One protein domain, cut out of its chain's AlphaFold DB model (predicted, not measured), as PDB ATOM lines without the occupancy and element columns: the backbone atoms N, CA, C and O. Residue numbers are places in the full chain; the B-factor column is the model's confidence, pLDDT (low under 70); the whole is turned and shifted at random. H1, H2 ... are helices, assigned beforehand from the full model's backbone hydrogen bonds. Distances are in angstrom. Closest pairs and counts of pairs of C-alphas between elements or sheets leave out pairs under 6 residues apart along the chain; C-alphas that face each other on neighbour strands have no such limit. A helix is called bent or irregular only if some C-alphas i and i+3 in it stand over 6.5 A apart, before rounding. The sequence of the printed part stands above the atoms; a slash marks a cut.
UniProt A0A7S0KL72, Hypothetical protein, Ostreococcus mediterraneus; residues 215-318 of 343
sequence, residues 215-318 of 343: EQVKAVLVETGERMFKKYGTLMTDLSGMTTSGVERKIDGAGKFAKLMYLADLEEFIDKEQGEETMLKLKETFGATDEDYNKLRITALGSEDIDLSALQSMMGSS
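This is residues 215 to 318 of the 343 residues of the protein "Hypothetical protein" of Ostreococcus mediterraneus (UniProt A0A7S0KL72). Three helices, H1, H2 and H3, form an up-and-down bundle, in which each runs against the one before it in the chain. Two further helices, H4 and H5, cross H2 at residues 251 to 258, H4 about perpendicular to it and H5 steeply tilted. The printed part has 104 residues, with five named helices in the order H1 H2 H3 H4 H5 and no named strand, and its class is all helix. It is compact, with a radius of gyration of the C-alphas of 13.6 A, and spans 40 by 29 by 20 A.

H1, residues 215 to 232, begins at C-alpha 215 at (-40.138, -25.547, -15.977) and is 25.3 A long from first to last C-alpha. H2, residues 244 to 265, is the longest helix at 31.6 A; its C-alpha 244 is at (-35.478, -47.527, -47.145). H3, residues 272 to 286, measures 20.9 A. H4, residues 290 to 296, has 7 residues. H5, residues 304 to 318, measures 22.5 A and ends at C-alpha 318 at (-33.123, -36.324, -54.447). H5 is neither bent nor irregular, but only just: C-alphas 315 and 318 are 6.2 A apart.

H2 is the hub, touching the four other helices. H1 and H2 are a helical hairpin at a shallow tilt of 11 degrees; their closest C-alphas, of Tyr 232 and Gly 253, are 5.4 A apart. H2 and H3 are also a hairpin, at 17 degrees; H2 touches H3 with residues 261 to 265 alone, the closest C-alphas being those of Ala 264 and Gly 275, 4.8 A apart. H1 and H3 touch and run the same way at a shallow tilt of 16 degrees, closest at the C-alphas of Lys 218 and Thr 278, 6.2 A apart. H2 touches H4 with residues 254 to 258 alone, only just about perpendicular at 71 degrees; the closest C-alphas, of Ala 258 and Leu 296, are 5.8 A apart. H2, with residues 251 to 255 alone, touches residues 307 to 311 of H5, opposite ways at a steep tilt of 51 degrees; the closest C-alphas, of Ile 251 and Leu 311, are 6.3 A apart. H4 and H5 only just touch, with 3 pairs of C-alphas within 8 A, the closest being those of Leu 296 and Ala 310, 5.8 A apart. H3 and H5 are apart. Each O i to N i+4 pair is within hydrogen-bond range in H1, H2, H3 and H4, and 9 of 11 are in H5.

The two C-alphas farthest apart, of Gly 241 and Glu 268, are 41.1 A from each other. The printed part has no cut. The link from H1 to H2 is long, with 11 residues, and that from H3 to H4 is tight. The mean pLDDT of the printed part is 81.8, and residues 299 to 318 are under 70.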
ATOM      1  N   GLU A 215     -41.482 -24.980 -16.162       92.25
ATOM      2  CA  GLU A 215     -40.138 -25.547 -15.977       92.25
ATOM      3  C   GLU A 215     -40.110 -27.083 -16.044       92.25
ATOM      4  O   GLU A 215     -39.219 -27.667 -16.662       92.25
ATOM      5  N   GLN A 216     -41.097 -27.753 -15.435       93.75
ATOM      6  CA  GLN A 216     -41.207 -29.215 -15.466       93.75
ATOM      7  C   GLN A 216     -41.581 -29.723 -16.860       93.75
ATOM      8  O   GLN A 216     -41.040 -30.735 -17.306       93.75
ATOM      9  N   VAL A 217     -42.476 -29.024 -17.565       93.56
ATOM     10  CA  VAL A 217     -42.858 -29.377 -18.942       93.56
ATOM     11  C   VAL A 217     -41.674 -29.170 -19.894       93.56
ATOM     12  O   VAL A 217     -41.363 -30.068 -20.674       93.56
ATOM     13  N   LYS A 218     -40.937 -28.061 -19.758       94.19
ATOM     14  CA  LYS A 218     -39.666 -27.791 -20.450       94.19
ATOM     15  C   LYS A 218     -38.642 -28.906 -20.237       94.19
ATOM     16  O   LYS A 218     -38.120 -29.442 -21.211       94.19
ATOM     17  N   ALA A 219     -38.399 -29.315 -18.989       94.25
ATOM     18  CA  ALA A 219     -37.487 -30.423 -18.690       94.25
ATOM     19  C   ALA A 219     -37.933 -31.739 -19.361       94.25
ATOM     20  O   ALA A 219     -37.107 -32.457 -19.924       94.25
ATOM     21  N   VAL A 220     -39.241 -32.027 -19.373       94.69
ATOM     22  CA  VAL A 220     -39.807 -33.197 -20.063       94.69
ATOM     23  C   VAL A 220     -39.633 -33.126 -21.585       94.69
ATOM     24  O   VAL A 220     -39.311 -34.150 -22.195       94.69
ATOM     25  N   LEU A 221     -39.828 -31.959 -22.212       94.50
ATOM     26  CA  LEU A 221     -39.623 -31.791 -23.656       94.50
ATOM     27  C   LEU A 221     -38.150 -31.978 -24.041       94.50
ATOM     28  O   LEU A 221     -37.873 -32.733 -24.973       94.50
ATOM     29  N   VAL A 222     -37.217 -31.371 -23.296       94.69
ATOM     30  CA  VAL A 222     -35.771 -31.523 -23.536       94.69
ATOM     31  C   VAL A 222     -35.343 -32.986 -23.379       94.69
ATOM     32  O   VAL A 222     -34.784 -33.543 -24.320       94.69
ATOM     33  N   GLU A 223     -35.701 -33.663 -22.279       94.62
ATOM     34  CA  GLU A 223     -35.350 -35.083 -22.085       94.62
ATOM     35  C   GLU A 223     -35.966 -35.982 -23.177       94.62
ATOM     36  O   GLU A 223     -35.374 -36.975 -23.608       94.62
ATOM     37  N   THR A 224     -37.166 -35.645 -23.663       93.69
ATOM     38  CA  THR A 224     -37.800 -36.371 -24.775       93.69
ATOM     39  C   THR A 224     -37.036 -36.158 -26.084       93.69
ATOM     40  O   THR A 224     -36.785 -37.137 -26.792       93.69
ATOM     41  N   GLY A 225     -36.593 -34.927 -26.356       92.56
ATOM     42  CA  GLY A 225     -35.722 -34.578 -27.477       92.56
ATOM     43  C   GLY A 225     -34.374 -35.300 -27.433       92.56
ATOM     44  O   GLY A 225     -34.016 -35.963 -28.401       92.56
ATOM     45  N   GLU A 226     -33.666 -35.277 -26.302       94.12
ATOM     46  CA  GLU A 226     -32.389 -35.985 -26.109       94.12
ATOM     47  C   GLU A 226     -32.519 -37.498 -26.348       94.12
ATOM     48  O   GLU A 226     -31.694 -38.115 -27.025       94.12
ATOM     49  N   ARG A 227     -33.587 -38.121 -25.833       91.56
ATOM     50  CA  ARG A 227     -33.859 -39.554 -26.052       91.56
ATOM     51  C   ARG A 227     -34.180 -39.856 -27.515       91.56
ATOM     52  O   ARG A 227     -33.790 -40.909 -28.019       91.56
ATOM     53  N   MET A 228     -34.890 -38.957 -28.192       90.69
ATOM     54  CA  MET A 228     -35.125 -39.056 -29.630       90.69
ATOM     55  C   MET A 228     -33.826 -38.882 -30.416       90.69
ATOM     56  O   MET A 228     -33.588 -39.670 -31.324       90.69
ATOM     57  N   PHE A 229     -32.947 -37.957 -30.035       92.50
ATOM     58  CA  PHE A 229     -31.626 -37.803 -30.638       92.50
ATOM     59  C   PHE A 229     -30.775 -39.072 -30.470       92.50
ATOM     60  O   PHE A 229     -30.254 -39.580 -31.460       92.50
ATOM     61  N   LYS A 230     -30.740 -39.691 -29.276       93.06
ATOM     62  CA  LYS A 230     -30.096 -41.010 -29.075       93.06
ATOM     63  C   LYS A 230     -30.655 -42.095 -30.023       93.06
ATOM     64  O   LYS A 230     -29.901 -42.950 -30.483       93.06
ATOM     65  N   LYS A 231     -31.956 -42.067 -30.360       90.19
ATOM     66  CA  LYS A 231     -32.610 -43.059 -31.248       90.19
ATOM     67  C   LYS A 231     -32.527 -42.734 -32.748       90.19
ATOM     68  O   LYS A 231     -32.447 -43.661 -33.555       90.19
ATOM     69  N   TYR A 232     -32.556 -41.468 -33.146       89.25
ATOM     70  CA  TYR A 232     -32.723 -41.031 -34.541       89.25
ATOM     71  C   TYR A 232     -31.508 -40.253 -35.092       89.25
ATOM     72  O   TYR A 232     -31.319 -40.170 -36.311       89.25
ATOM     73  N   GLY A 233     -30.628 -39.770 -34.213       88.31
ATOM     74  CA  GLY A 233     -29.457 -38.954 -34.533       88.31
ATOM     75  C   GLY A 233     -29.817 -37.528 -34.949       88.31
ATOM     76  O   GLY A 233     -30.926 -37.054 -34.707       88.31
ATOM     77  N   THR A 234     -28.872 -36.862 -35.613       88.56
ATOM     78  CA  THR A 234     -29.062 -35.522 -36.185       88.56
ATOM     79  C   THR A 234     -30.195 -35.477 -37.204       88.56
ATOM     80  O   THR A 234     -30.475 -36.463 -37.902       88.56
ATOM     81  N   LEU A 235     -30.815 -34.304 -37.326       84.56
ATOM     82  CA  LEU A 235     -31.726 -34.006 -38.422       84.56
ATOM     83  C   LEU A 235     -30.943 -34.034 -39.750       84.56
ATOM     84  O   LEU A 235     -29.829 -33.520 -39.823       84.56
ATOM     85  N   MET A 236     -31.494 -34.660 -40.791       79.69
ATOM     86  CA  MET A 236     -30.870 -34.739 -42.119       79.69
ATOM     87  C   MET A 236     -31.896 -34.357 -43.176       79.69
ATOM     88  O   MET A 236     -32.979 -34.933 -43.200       79.69
ATOM     89  N   THR A 237     -31.557 -33.380 -44.017       71.31
ATOM     90  CA  THR A 237     -32.437 -32.830 -45.059       71.31
ATOM     91  C   THR A 237     -32.278 -33.499 -46.417       71.31
ATOM     92  O   THR A 237     -33.257 -33.558 -47.155       71.31
ATOM     93  N   ASP A 238     -31.098 -34.041 -46.727       77.75
ATOM     94  CA  ASP A 238     -30.910 -34.972 -47.841       77.75
ATOM     95  C   ASP A 238     -30.889 -36.412 -47.313       77.75
ATOM     96  O   ASP A 238     -30.196 -36.731 -46.340       77.75
ATOM     97  N   LEU A 239     -31.676 -37.270 -47.958       80.25
ATOM     98  CA  LEU A 239     -31.834 -38.690 -47.641       80.25
ATOM     99  C   LEU A 239     -31.247 -39.583 -48.752       80.25
ATOM    100  O   LEU A 239     -31.401 -40.808 -48.716       80.25
ATOM    101  N   SER A 240     -30.566 -38.983 -49.737       78.88
ATOM    102  CA  SER A 240     -29.926 -39.693 -50.840       78.88
ATOM    103  C   SER A 240     -28.901 -40.729 -50.349       78.88
ATOM    104  O   SER A 240     -28.179 -40.540 -49.370       78.88
ATOM    105  N   GLY A 241     -28.869 -41.891 -51.010       80.69
ATOM    106  CA  GLY A 241     -27.951 -42.986 -50.676       80.69
ATOM    107  C   GLY A 241     -28.286 -43.799 -49.414       80.69
ATOM    108  O   GLY A 241     -27.559 -44.746 -49.115       80.69
ATOM    109  N   MET A 242     -29.368 -43.497 -48.685       81.62
ATOM    110  CA  MET A 242     -29.825 -44.332 -47.566       81.62
ATOM    111  C   MET A 242     -30.613 -45.572 -48.021       81.62
ATOM    112  O   MET A 242     -31.232 -45.594 -49.084       81.62
ATOM    113  N   THR A 243     -30.644 -46.606 -47.173       89.12
ATOM    114  CA  THR A 243     -31.620 -47.703 -47.291       89.12
ATOM    115  C   THR A 243     -33.025 -47.197 -46.966       89.12
ATOM    116  O   THR A 243     -33.169 -46.253 -46.191       89.12
ATOM    117  N   THR A 244     -34.073 -47.861 -47.465       86.06
ATOM    118  CA  THR A 244     -35.478 -47.527 -47.145       86.06
ATOM    119  C   THR A 244     -35.726 -47.431 -45.637       86.06
ATOM    120  O   THR A 244     -36.241 -46.430 -45.156       86.06
ATOM    121  N   SER A 245     -35.218 -48.396 -44.866       85.81
ATOM    122  CA  SER A 245     -35.267 -48.397 -43.397       85.81
ATOM    123  C   SER A 245     -34.488 -47.252 -42.726       85.81
ATOM    124  O   SER A 245     -34.805 -46.849 -41.606       85.81
ATOM    125  N   GLY A 246     -33.456 -46.717 -43.386       84.44
ATOM    126  CA  GLY A 246     -32.727 -45.526 -42.945       84.44
ATOM    127  C   GLY A 246     -33.524 -44.248 -43.204       84.44
ATOM    128  O   GLY A 246     -33.634 -43.409 -42.308       84.44
ATOM    129  N   VAL A 247     -34.134 -44.151 -44.390       84.75
ATOM    130  CA  VAL A 247     -35.048 -43.070 -44.794       84.75
ATOM    131  C   VAL A 247     -36.236 -42.992 -43.832       84.75
ATOM    132  O   VAL A 247     -36.446 -41.948 -43.220       84.75
ATOM    133  N   GLU A 248     -36.945 -44.103 -43.610       85.06
ATOM    134  CA  GLU A 248     -38.069 -44.205 -42.666       85.06
ATOM    135  C   GLU A 248     -37.673 -43.723 -41.266       85.06
ATOM    136  O   GLU A 248     -38.317 -42.834 -40.714       85.06
ATOM    137  N   ARG A 249     -36.552 -44.217 -40.717       86.69
ATOM    138  CA  ARG A 249     -36.039 -43.797 -39.401       86.69
ATOM    139  C   ARG A 249     -35.740 -42.294 -39.335       86.69
ATOM    140  O   ARG A 249     -35.929 -41.693 -38.279       86.69
ATOM    141  N   LYS A 250     -35.260 -41.672 -40.416       87.50
ATOM    142  CA  LYS A 250     -35.003 -40.221 -40.454       87.50
ATOM    143  C   LYS A 250     -36.284 -39.399 -40.569       87.50
ATOM    144  O   LYS A 250     -36.405 -38.401 -39.860       87.50
ATOM    145  N   ILE A 251     -37.242 -39.854 -41.373       84.56
ATOM    146  CA  ILE A 251     -38.584 -39.270 -41.503       84.56
ATOM    147  C   ILE A 251     -39.311 -39.294 -40.147       84.56
ATOM    148  O   ILE A 251     -39.779 -38.256 -39.681       84.56
ATOM    149  N   ASP A 252     -39.290 -40.434 -39.454       85.81
ATOM    150  CA  ASP A 252     -39.805 -40.621 -38.089       85.81
ATOM    151  C   ASP A 252     -39.236 -39.597 -37.091       85.81
ATOM    152  O   ASP A 252     -39.960 -38.994 -36.292       85.81
ATOM    153  N   GLY A 253     -37.909 -39.420 -37.121       87.62
ATOM    154  CA  GLY A 253     -37.195 -38.494 -36.248       87.62
ATOM    155  C   GLY A 253     -37.561 -37.039 -36.532       87.62
ATOM    156  O   GLY A 253     -37.843 -36.289 -35.596       87.62
ATOM    157  N   ALA A 254     -37.610 -36.660 -37.812       86.62
ATOM    158  CA  ALA A 254     -37.978 -35.319 -38.261       86.62
ATOM    159  C   ALA A 254     -39.439 -34.972 -37.923       86.62
ATOM    160  O   ALA A 254     -39.697 -33.908 -37.361       86.62
ATOM    161  N   GLY A 255     -40.380 -35.891 -38.167       86.50
ATOM    162  CA  GLY A 255     -41.789 -35.712 -37.810       86.50
ATOM    163  C   GLY A 255     -41.987 -35.545 -36.301       86.50
ATOM    164  O   GLY A 255     -42.650 -34.612 -35.854       86.50
ATOM    165  N   LYS A 256     -41.349 -36.383 -35.473       88.38
ATOM    166  CA  LYS A 256     -41.433 -36.243 -34.006       88.38
ATOM    167  C   LYS A 256     -40.757 -34.964 -33.501       88.38
ATOM    168  O   LYS A 256     -41.249 -34.366 -32.546       88.38
ATOM    169  N   PHE A 257     -39.667 -34.524 -34.136       90.25
ATOM    170  CA  PHE A 257     -39.025 -33.239 -33.838       90.25
ATOM    171  C   PHE A 257     -39.971 -32.066 -34.136       90.25
ATOM    172  O   PHE A 257     -40.176 -31.222 -33.266       90.25
ATOM    173  N   ALA A 258     -40.627 -32.057 -35.301       89.62
ATOM    174  CA  ALA A 258     -41.621 -31.048 -35.662       89.62
ATOM    175  C   ALA A 258     -42.778 -30.971 -34.645       89.62
ATOM    176  O   ALA A 258     -43.110 -29.882 -34.170       89.62
ATOM    177  N   LYS A 259     -43.321 -32.126 -34.234       90.75
ATOM    178  CA  LYS A 259     -44.368 -32.231 -33.199       90.75
ATOM    179  C   LYS A 259     -43.910 -31.687 -31.835       90.75
ATOM    180  O   LYS A 259     -44.660 -30.956 -31.191       90.75
ATOM    181  N   LEU A 260     -42.683 -31.994 -31.392       91.81
ATOM    182  CA  LEU A 260     -42.119 -31.438 -30.147       91.81
ATOM    183  C   LEU A 260     -41.939 -29.917 -30.220       91.81
ATOM    184  O   LEU A 260     -42.269 -29.219 -29.262       91.81
ATOM    185  N   MET A 261     -41.436 -29.408 -31.345       91.06
ATOM    186  CA  MET A 261     -41.240 -27.973 -31.551       91.06
ATOM    187  C   MET A 261     -42.571 -27.217 -31.574       91.06
ATOM    188  O   MET A 261     -42.647 -26.133 -31.008       91.06
ATOM    189  N   TYR A 262     -43.629 -27.796 -32.152       91.25
ATOM    190  CA  TYR A 262     -44.982 -27.233 -32.083       91.25
ATOM    191  C   TYR A 262     -45.498 -27.149 -30.637       91.25
ATOM    192  O   TYR A 262     -46.048 -26.130 -30.234       91.25
ATOM    193  N   LEU A 263     -45.292 -28.196 -29.827       91.81
ATOM    194  CA  LEU A 263     -45.681 -28.170 -28.410       91.81
ATOM    195  C   LEU A 263     -44.890 -27.126 -27.603       91.81
ATOM    196  O   LEU A 263     -45.443 -26.554 -26.670       91.81
ATOM    197  N   ALA A 264     -43.628 -26.862 -27.951       92.56
ATOM    198  CA  ALA A 264     -42.811 -25.836 -27.298       92.56
ATOM    199  C   ALA A 264     -43.198 -24.390 -27.688       92.56
ATOM    200  O   ALA A 264     -43.019 -23.490 -26.873       92.56
ATOM    201  N   ASP A 265     -43.743 -24.183 -28.893       90.81
ATOM    202  CA  ASP A 265     -44.251 -22.895 -29.415       90.81
ATOM    203  C   ASP A 265     -45.635 -22.525 -28.817       90.81
ATOM    204  O   ASP A 265     -46.094 -21.385 -28.902       90.81
ATOM    205  N   LEU A 266     -46.328 -23.487 -28.192       90.38
ATOM    206  CA  LEU A 266     -47.685 -23.308 -27.675       90.38
ATOM    207  C   LEU A 266     -47.699 -22.670 -26.272       90.38
ATOM    208  O   LEU A 266     -47.412 -23.326 -25.271       90.38
ATOM    209  N   GLU A 267     -48.145 -21.415 -26.184       88.38
ATOM    210  CA  GLU A 267     -48.209 -20.626 -24.937       88.38
ATOM    211  C   GLU A 267     -49.077 -21.262 -23.829       88.38
ATOM    212  O   GLU A 267     -48.772 -21.159 -22.644       88.38
ATOM    213  N   GLU A 268     -50.134 -21.999 -24.188       86.88
ATOM    214  CA  GLU A 268     -50.940 -22.764 -23.219       86.88
ATOM    215  C   GLU A 268     -50.156 -23.931 -22.585       86.88
ATOM    216  O   GLU A 268     -50.503 -24.445 -21.511       86.88
ATOM    217  N   PHE A 269     -49.081 -24.368 -23.242       86.25
ATOM    218  CA  PHE A 269     -48.262 -25.510 -22.869       86.25
ATOM    219  C   PHE A 269     -47.003 -25.098 -22.094       86.25
ATOM    220  O   PHE A 269     -46.750 -25.682 -21.034       86.25
ATOM    221  N   ILE A 270     -46.285 -24.061 -22.531       91.19
ATOM    222  CA  ILE A 270     -45.128 -23.464 -21.840       91.19
ATOM    223  C   ILE A 270     -45.144 -21.937 -22.054       91.19
ATOM    224  O   ILE A 270     -45.479 -21.475 -23.140       91.19
ATOM    225  N   ASP A 271     -44.752 -21.152 -21.043       91.81
ATOM    226  CA  ASP A 271     -44.607 -19.693 -21.169       91.81
ATOM    227  C   ASP A 271     -43.586 -19.329 -22.266       91.81
ATOM    228  O   ASP A 271     -42.534 -19.963 -22.357       91.81
ATOM    229  N   LYS A 272     -43.846 -18.282 -23.065       90.12
ATOM    230  CA  LYS A 272     -43.071 -17.967 -24.288       90.12
ATOM    231  C   LYS A 272     -41.546 -17.991 -24.109       90.12
ATOM    232  O   LYS A 272     -40.863 -18.669 -24.868       90.12
ATOM    233  N   GLU A 273     -41.016 -17.335 -23.074       90.81
ATOM    234  CA  GLU A 273     -39.569 -17.300 -22.784       90.81
ATOM    235  C   GLU A 273     -38.980 -18.705 -22.548       90.81
ATOM    236  O   GLU A 273     -37.885 -19.037 -23.010       90.81
ATOM    237  N   GLN A 274     -39.721 -19.568 -21.847       90.44
ATOM    238  CA  GLN A 274     -39.320 -20.951 -21.585       90.44
ATOM    239  C   GLN A 274     -39.501 -21.841 -22.824       90.44
ATOM    240  O   GLN A 274     -38.717 -22.775 -23.014       90.44
ATOM    241  N   GLY A 275     -40.503 -21.554 -23.661       90.38
ATOM    242  CA  GLY A 275     -40.731 -22.195 -24.957       90.38
ATOM    243  C   GLY A 275     -39.576 -21.935 -25.923       90.38
ATOM    244  O   GLY A 275     -38.959 -22.885 -26.401       90.38
ATOM    245  N   GLU A 276     -39.192 -20.669 -26.103       91.94
ATOM    246  CA  GLU A 276     -38.059 -20.253 -26.941       91.94
ATOM    247  C   GLU A 276     -36.734 -20.901 -26.498       91.94
ATOM    248  O   GLU A 276     -36.017 -21.465 -27.329       91.94
ATOM    249  N   GLU A 277     -36.429 -20.923 -25.194       93.12
ATOM    250  CA  GLU A 277     -35.228 -21.605 -24.680       93.12
ATOM    251  C   GLU A 277     -35.274 -23.129 -24.917       93.12
ATOM    252  O   GLU A 277     -34.249 -23.759 -25.190       93.12
ATOM    253  N   THR A 278     -36.464 -23.734 -24.840       93.12
ATOM    254  CA  THR A 278     -36.663 -25.163 -25.138       93.12
ATOM    255  C   THR A 278     -36.442 -25.444 -26.623       93.12
ATOM    256  O   THR A 278     -35.713 -26.373 -26.969       93.12
ATOM    257  N   MET A 279     -37.012 -24.620 -27.505       92.62
ATOM    258  CA  MET A 279     -36.838 -24.710 -28.955       92.62
ATOM    259  C   MET A 279     -35.374 -24.528 -29.366       92.62
ATOM    260  O   MET A 279     -34.895 -25.260 -30.231       92.62
ATOM    261  N   LEU A 280     -34.647 -23.600 -28.734       94.25
ATOM    262  CA  LEU A 280     -33.216 -23.399 -28.973       94.25
ATOM    263  C   LEU A 280     -32.408 -24.650 -28.595       94.25
ATOM    264  O   LEU A 280     -31.685 -25.182 -29.436       94.25
ATOM    265  N   LYS A 281     -32.605 -25.188 -27.386       94.06
ATOM    266  CA  LYS A 281     -31.929 -26.419 -26.929       94.06
ATOM    267  C   LYS A 281     -32.248 -27.632 -27.798       94.06
ATOM    268  O   LYS A 281     -31.372 -28.458 -28.049       94.06
ATOM    269  N   LEU A 282     -33.484 -27.749 -28.284       93.25
ATOM    270  CA  LEU A 282     -33.869 -28.804 -29.222       93.25
ATOM    271  C   LEU A 282     -33.168 -28.630 -30.581       93.25
ATOM    272  O   LEU A 282     -32.630 -29.608 -31.100       93.25
ATOM    273  N   LYS A 283     -33.095 -27.413 -31.137       93.06
ATOM    274  CA  LYS A 283     -32.328 -27.135 -32.369       93.06
ATOM    275  C   LYS A 283     -30.847 -27.494 -32.209       93.06
ATOM    276  O   LYS A 283     -30.317 -28.225 -33.044       93.06
ATOM    277  N   GLU A 284     -30.214 -27.066 -31.114       93.38
ATOM    278  CA  GLU A 284     -28.825 -27.406 -30.774       93.38
ATOM    279  C   GLU A 284     -28.615 -28.926 -30.682       93.38
ATOM    280  O   GLU A 284     -27.709 -29.465 -31.317       93.38
ATOM    281  N   THR A 285     -29.491 -29.631 -29.956       92.44
ATOM    282  CA  THR A 285     -29.412 -31.091 -29.755       92.44
ATOM    283  C   THR A 285     -29.489 -31.861 -31.074       92.44
ATOM    284  O   THR A 285     -28.745 -32.817 -31.275       92.44
ATOM    285  N   PHE A 286     -30.374 -31.459 -31.991       90.25
ATOM    286  CA  PHE A 286     -30.550 -32.136 -33.281       90.25
ATOM    287  C   PHE A 286     -29.600 -31.643 -34.383       90.25
ATOM    288  O   PHE A 286     -29.568 -32.252 -35.459       90.25
ATOM    289  N   GLY A 287     -28.826 -30.580 -34.131       89.50
ATOM    290  CA  GLY A 287     -27.979 -29.917 -35.125       89.50
ATOM    291  C   GLY A 287     -28.772 -29.206 -36.227       89.50
ATOM    292  O   GLY A 287     -28.299 -29.125 -37.357       89.50
ATOM    293  N   ALA A 288     -29.991 -28.750 -35.926       87.00
ATOM    294  CA  ALA A 288     -30.911 -28.164 -36.898       87.00
ATOM    295  C   ALA A 288     -30.765 -26.637 -36.974       87.00
ATOM    296  O   ALA A 288     -30.753 -25.957 -35.947       87.00
ATOM    297  N   THR A 289     -30.717 -26.087 -38.190       86.44
ATOM    298  CA  THR A 289     -30.775 -24.632 -38.400       86.44
ATOM    299  C   THR A 289     -32.217 -24.113 -38.343       86.44
ATOM    300  O   THR A 289     -33.180 -24.881 -38.423       86.44
ATOM    301  N   ASP A 290     -32.386 -22.789 -38.263       86.31
ATOM    302  CA  ASP A 290     -33.705 -22.161 -38.416       86.31
ATOM    303  C   ASP A 290     -34.337 -22.468 -39.781       86.31
ATOM    304  O   ASP A 290     -35.550 -22.655 -39.868       86.31
ATOM    305  N   GLU A 291     -33.534 -22.586 -40.842       83.94
ATOM    306  CA  GLU A 291     -34.011 -22.966 -42.174       83.94
ATOM    307  C   GLU A 291     -34.555 -24.398 -42.197       83.94
ATOM    308  O   GLU A 291     -35.593 -24.653 -42.806       83.94
ATOM    309  N   ASP A 292     -33.885 -25.335 -41.524       81.75
ATOM    310  CA  ASP A 292     -34.315 -26.736 -41.468       81.75
ATOM    311  C   ASP A 292     -35.560 -26.915 -40.599       81.75
ATOM    312  O   ASP A 292     -36.470 -27.657 -40.968       81.75
ATOM    313  N   TYR A 293     -35.651 -26.169 -39.494       83.31
ATOM    314  CA  TYR A 293     -36.879 -26.094 -38.709       83.31
ATOM    315  C   TYR A 293     -38.038 -25.503 -39.523       83.31
ATOM    316  O   TYR A 293     -39.128 -26.067 -39.517       83.31
ATOM    317  N   ASN A 294     -37.817 -24.419 -40.276       83.50
ATOM    318  CA  ASN A 294     -38.865 -23.787 -41.084       83.50
ATOM    319  C   ASN A 294     -39.408 -24.703 -42.195       83.50
ATOM    320  O   ASN A 294     -40.597 -24.629 -42.496       83.50
ATOM    321  N   LYS A 295     -38.585 -25.601 -42.762       80.44
ATOM    322  CA  LYS A 295     -39.029 -26.640 -43.721       80.44
ATOM    323  C   LYS A 295     -39.940 -27.695 -43.075       80.44
ATOM    324  O   LYS A 295     -40.778 -28.269 -43.760       80.44
ATOM    325  N   LEU A 296     -39.764 -27.948 -41.776       77.88
ATOM    326  CA  LEU A 296     -40.489 -28.955 -40.991       77.88
ATOM    327  C   LEU A 296     -41.618 -28.382 -40.123       77.88
ATOM    328  O   LEU A 296     -42.310 -29.140 -39.443       77.88
ATOM    329  N   ARG A 297     -41.790 -27.057 -40.071       80.50
ATOM    330  CA  ARG A 297     -42.709 -26.421 -39.123       80.50
ATOM    331  C   ARG A 297     -44.162 -26.750 -39.464       80.50
ATOM    332  O   ARG A 297     -44.670 -26.366 -40.515       80.50
ATOM    333  N   ILE A 298     -44.855 -27.367 -38.509       77.94
ATOM    334  CA  ILE A 298     -46.302 -27.591 -38.564       77.94
ATOM    335  C   ILE A 298     -46.998 -26.228 -38.446       77.94
ATOM    336  O   ILE A 298     -46.948 -25.588 -37.397       77.94
ATOM    337  N   THR A 299     -47.611 -25.766 -39.537       68.19
ATOM    338  CA  THR A 299     -48.301 -24.461 -39.618       68.19
ATOM    339  C   THR A 299     -49.824 -24.567 -39.516       68.19
ATOM    340  O   THR A 299     -50.478 -23.578 -39.190       68.19
ATOM    341  N   ALA A 300     -50.390 -25.756 -39.735       61.78
ATOM    342  CA  ALA A 300     -51.803 -26.061 -39.529       61.78
ATOM    343  C   ALA A 300     -51.962 -27.481 -38.962       61.78
ATOM    344  O   ALA A 300     -51.304 -28.413 -39.418       61.78
ATOM    345  N   LEU A 301     -52.844 -27.640 -37.972       64.69
ATOM    346  CA  LEU A 301     -53.243 -28.939 -37.424       64.69
ATOM    347  C   LEU A 301     -54.455 -29.482 -38.192       64.69
ATOM    348  O   LEU A 301     -55.399 -28.734 -38.440       64.69
ATOM    349  N   GLY A 302     -54.477 -30.789 -38.471       53.81
ATOM    350  CA  GLY A 302     -55.678 -31.480 -38.970       53.81
ATOM    351  C   GLY A 302     -55.668 -31.929 -40.434       53.81
ATOM    352  O   GLY A 302     -56.715 -32.325 -40.934       53.81
ATOM    353  N   SER A 303     -54.519 -31.917 -41.111       50.91
ATOM    354  CA  SER A 303     -54.345 -32.562 -42.421       50.91
ATOM    355  C   SER A 303     -53.090 -33.429 -42.413       50.91
ATOM    356  O   SER A 303     -51.976 -32.907 -42.371       50.91
ATOM    357  N   GLU A 304     -53.281 -34.747 -42.474       49.47
ATOM    358  CA  GLU A 304     -52.210 -35.758 -42.511       49.47
ATOM    359  C   GLU A 304     -51.266 -35.538 -43.712       49.47
ATOM    360  O   GLU A 304     -50.058 -35.765 -43.625       49.47
ATOM    361  N   ASP A 305     -51.802 -34.953 -44.788       48.00
ATOM    362  CA  ASP A 305     -51.071 -34.525 -45.980       48.00
ATOM    363  C   ASP A 305     -50.004 -33.446 -45.721       48.00
ATOM    364  O   ASP A 305     -49.090 -33.324 -46.531       48.00
ATOM    365  N   ILE A 306     -50.075 -32.652 -44.638       50.16
ATOM    366  CA  ILE A 306     -49.061 -31.613 -44.341       50.16
ATOM    367  C   ILE A 306     -47.832 -32.214 -43.656       50.16
ATOM    368  O   ILE A 306     -46.713 -31.916 -44.081       50.16
ATOM    369  N   ASP A 307     -48.031 -33.093 -42.664       52.16
ATOM    370  CA  ASP A 307     -46.940 -33.872 -42.058       52.16
ATOM    371  C   ASP A 307     -46.199 -34.641 -43.167       52.16
ATOM    372  O   ASP A 307     -44.973 -34.564 -43.278       52.16
ATOM    373  N   LEU A 308     -46.945 -35.305 -44.062       51.38
ATOM    374  CA  LEU A 308     -46.359 -36.020 -45.195       51.38
ATOM    375  C   LEU A 308     -45.763 -35.095 -46.263       51.38
ATOM    376  O   LEU A 308     -44.665 -35.391 -46.717       51.38
ATOM    377  N   SER A 309     -46.379 -33.972 -46.647       51.59
ATOM    378  CA  SER A 309     -45.834 -33.091 -47.702       51.59
ATOM    379  C   SER A 309     -44.508 -32.436 -47.309       51.59
ATOM    380  O   SER A 309     -43.608 -32.331 -48.146       51.59
ATOM    381  N   ALA A 310     -44.340 -32.035 -46.045       55.47
ATOM    382  CA  ALA A 310     -43.065 -31.508 -45.552       55.47
ATOM    383  C   ALA A 310     -41.960 -32.585 -45.578       55.47
ATOM    384  O   ALA A 310     -40.839 -32.330 -46.023       55.47
ATOM    385  N   LEU A 311     -42.295 -33.821 -45.193       57.38
ATOM    386  CA  LEU A 311     -41.379 -34.971 -45.226       57.38
ATOM    387  C   LEU A 311     -41.110 -35.468 -46.664       57.38
ATOM    388  O   LEU A 311     -40.005 -35.903 -46.992       57.38
ATOM    389  N   GLN A 312     -42.085 -35.345 -47.563       57.31
ATOM    390  CA  GLN A 312     -41.993 -35.724 -48.973       57.31
ATOM    391  C   GLN A 312     -41.235 -34.675 -49.802       57.31
ATOM    392  O   GLN A 312     -40.605 -35.032 -50.792       57.31
ATOM    393  N   SER A 313     -41.179 -33.416 -49.354       59.03
ATOM    394  CA  SER A 313     -40.254 -32.389 -49.865       59.03
ATOM    395  C   SER A 313     -38.778 -32.768 -49.633       59.03
ATOM    396  O   SER A 313     -37.949 -32.661 -50.546       59.03
ATOM    397  N   MET A 314     -38.453 -33.319 -48.453       54.66
ATOM    398  CA  MET A 314     -37.111 -33.856 -48.160       54.66
ATOM    399  C   MET A 314     -36.778 -35.065 -49.053       54.66
ATOM    400  O   MET A 314     -35.648 -35.211 -49.506       54.66
ATOM    401  N   MET A 315     -37.772 -35.901 -49.363       52.59
ATOM    402  CA  MET A 315     -37.621 -37.064 -50.247       52.59
ATOM    403  C   MET A 315     -37.526 -36.680 -51.740       52.59
ATOM    404  O   MET A 315     -36.762 -37.272 -52.501       52.59
ATOM    405  N   GLY A 316     -38.290 -35.672 -52.174       48.03
ATOM    406  CA  GLY A 316     -38.388 -35.235 -53.571       48.03
ATOM    407  C   GLY A 316     -37.153 -34.489 -54.078       48.03
ATOM    408  O   GLY A 316     -36.866 -34.513 -55.277       48.03
ATOM    409  N   SER A 317     -36.376 -33.893 -53.171       46.88
ATOM    410  CA  SER A 317     -35.143 -33.162 -53.500       46.88
ATOM    411  C   SER A 317     -34.067 -34.056 -54.137       46.88
ATOM    412  O   SER A 317     -33.283 -33.579 -54.957       46.88
ATOM    413  N   SER A 318     -34.073 -35.365 -53.862       42.84
ATOM    414  CA  SER A 318     -33.123 -36.324 -54.447       42.84
ATOM    415  C   SER A 318     -33.461 -36.761 -55.890       42.84
ATOM    416  O   SER A 318     -32.718 -37.554 -56.464       42.84
TER     417      SER A 318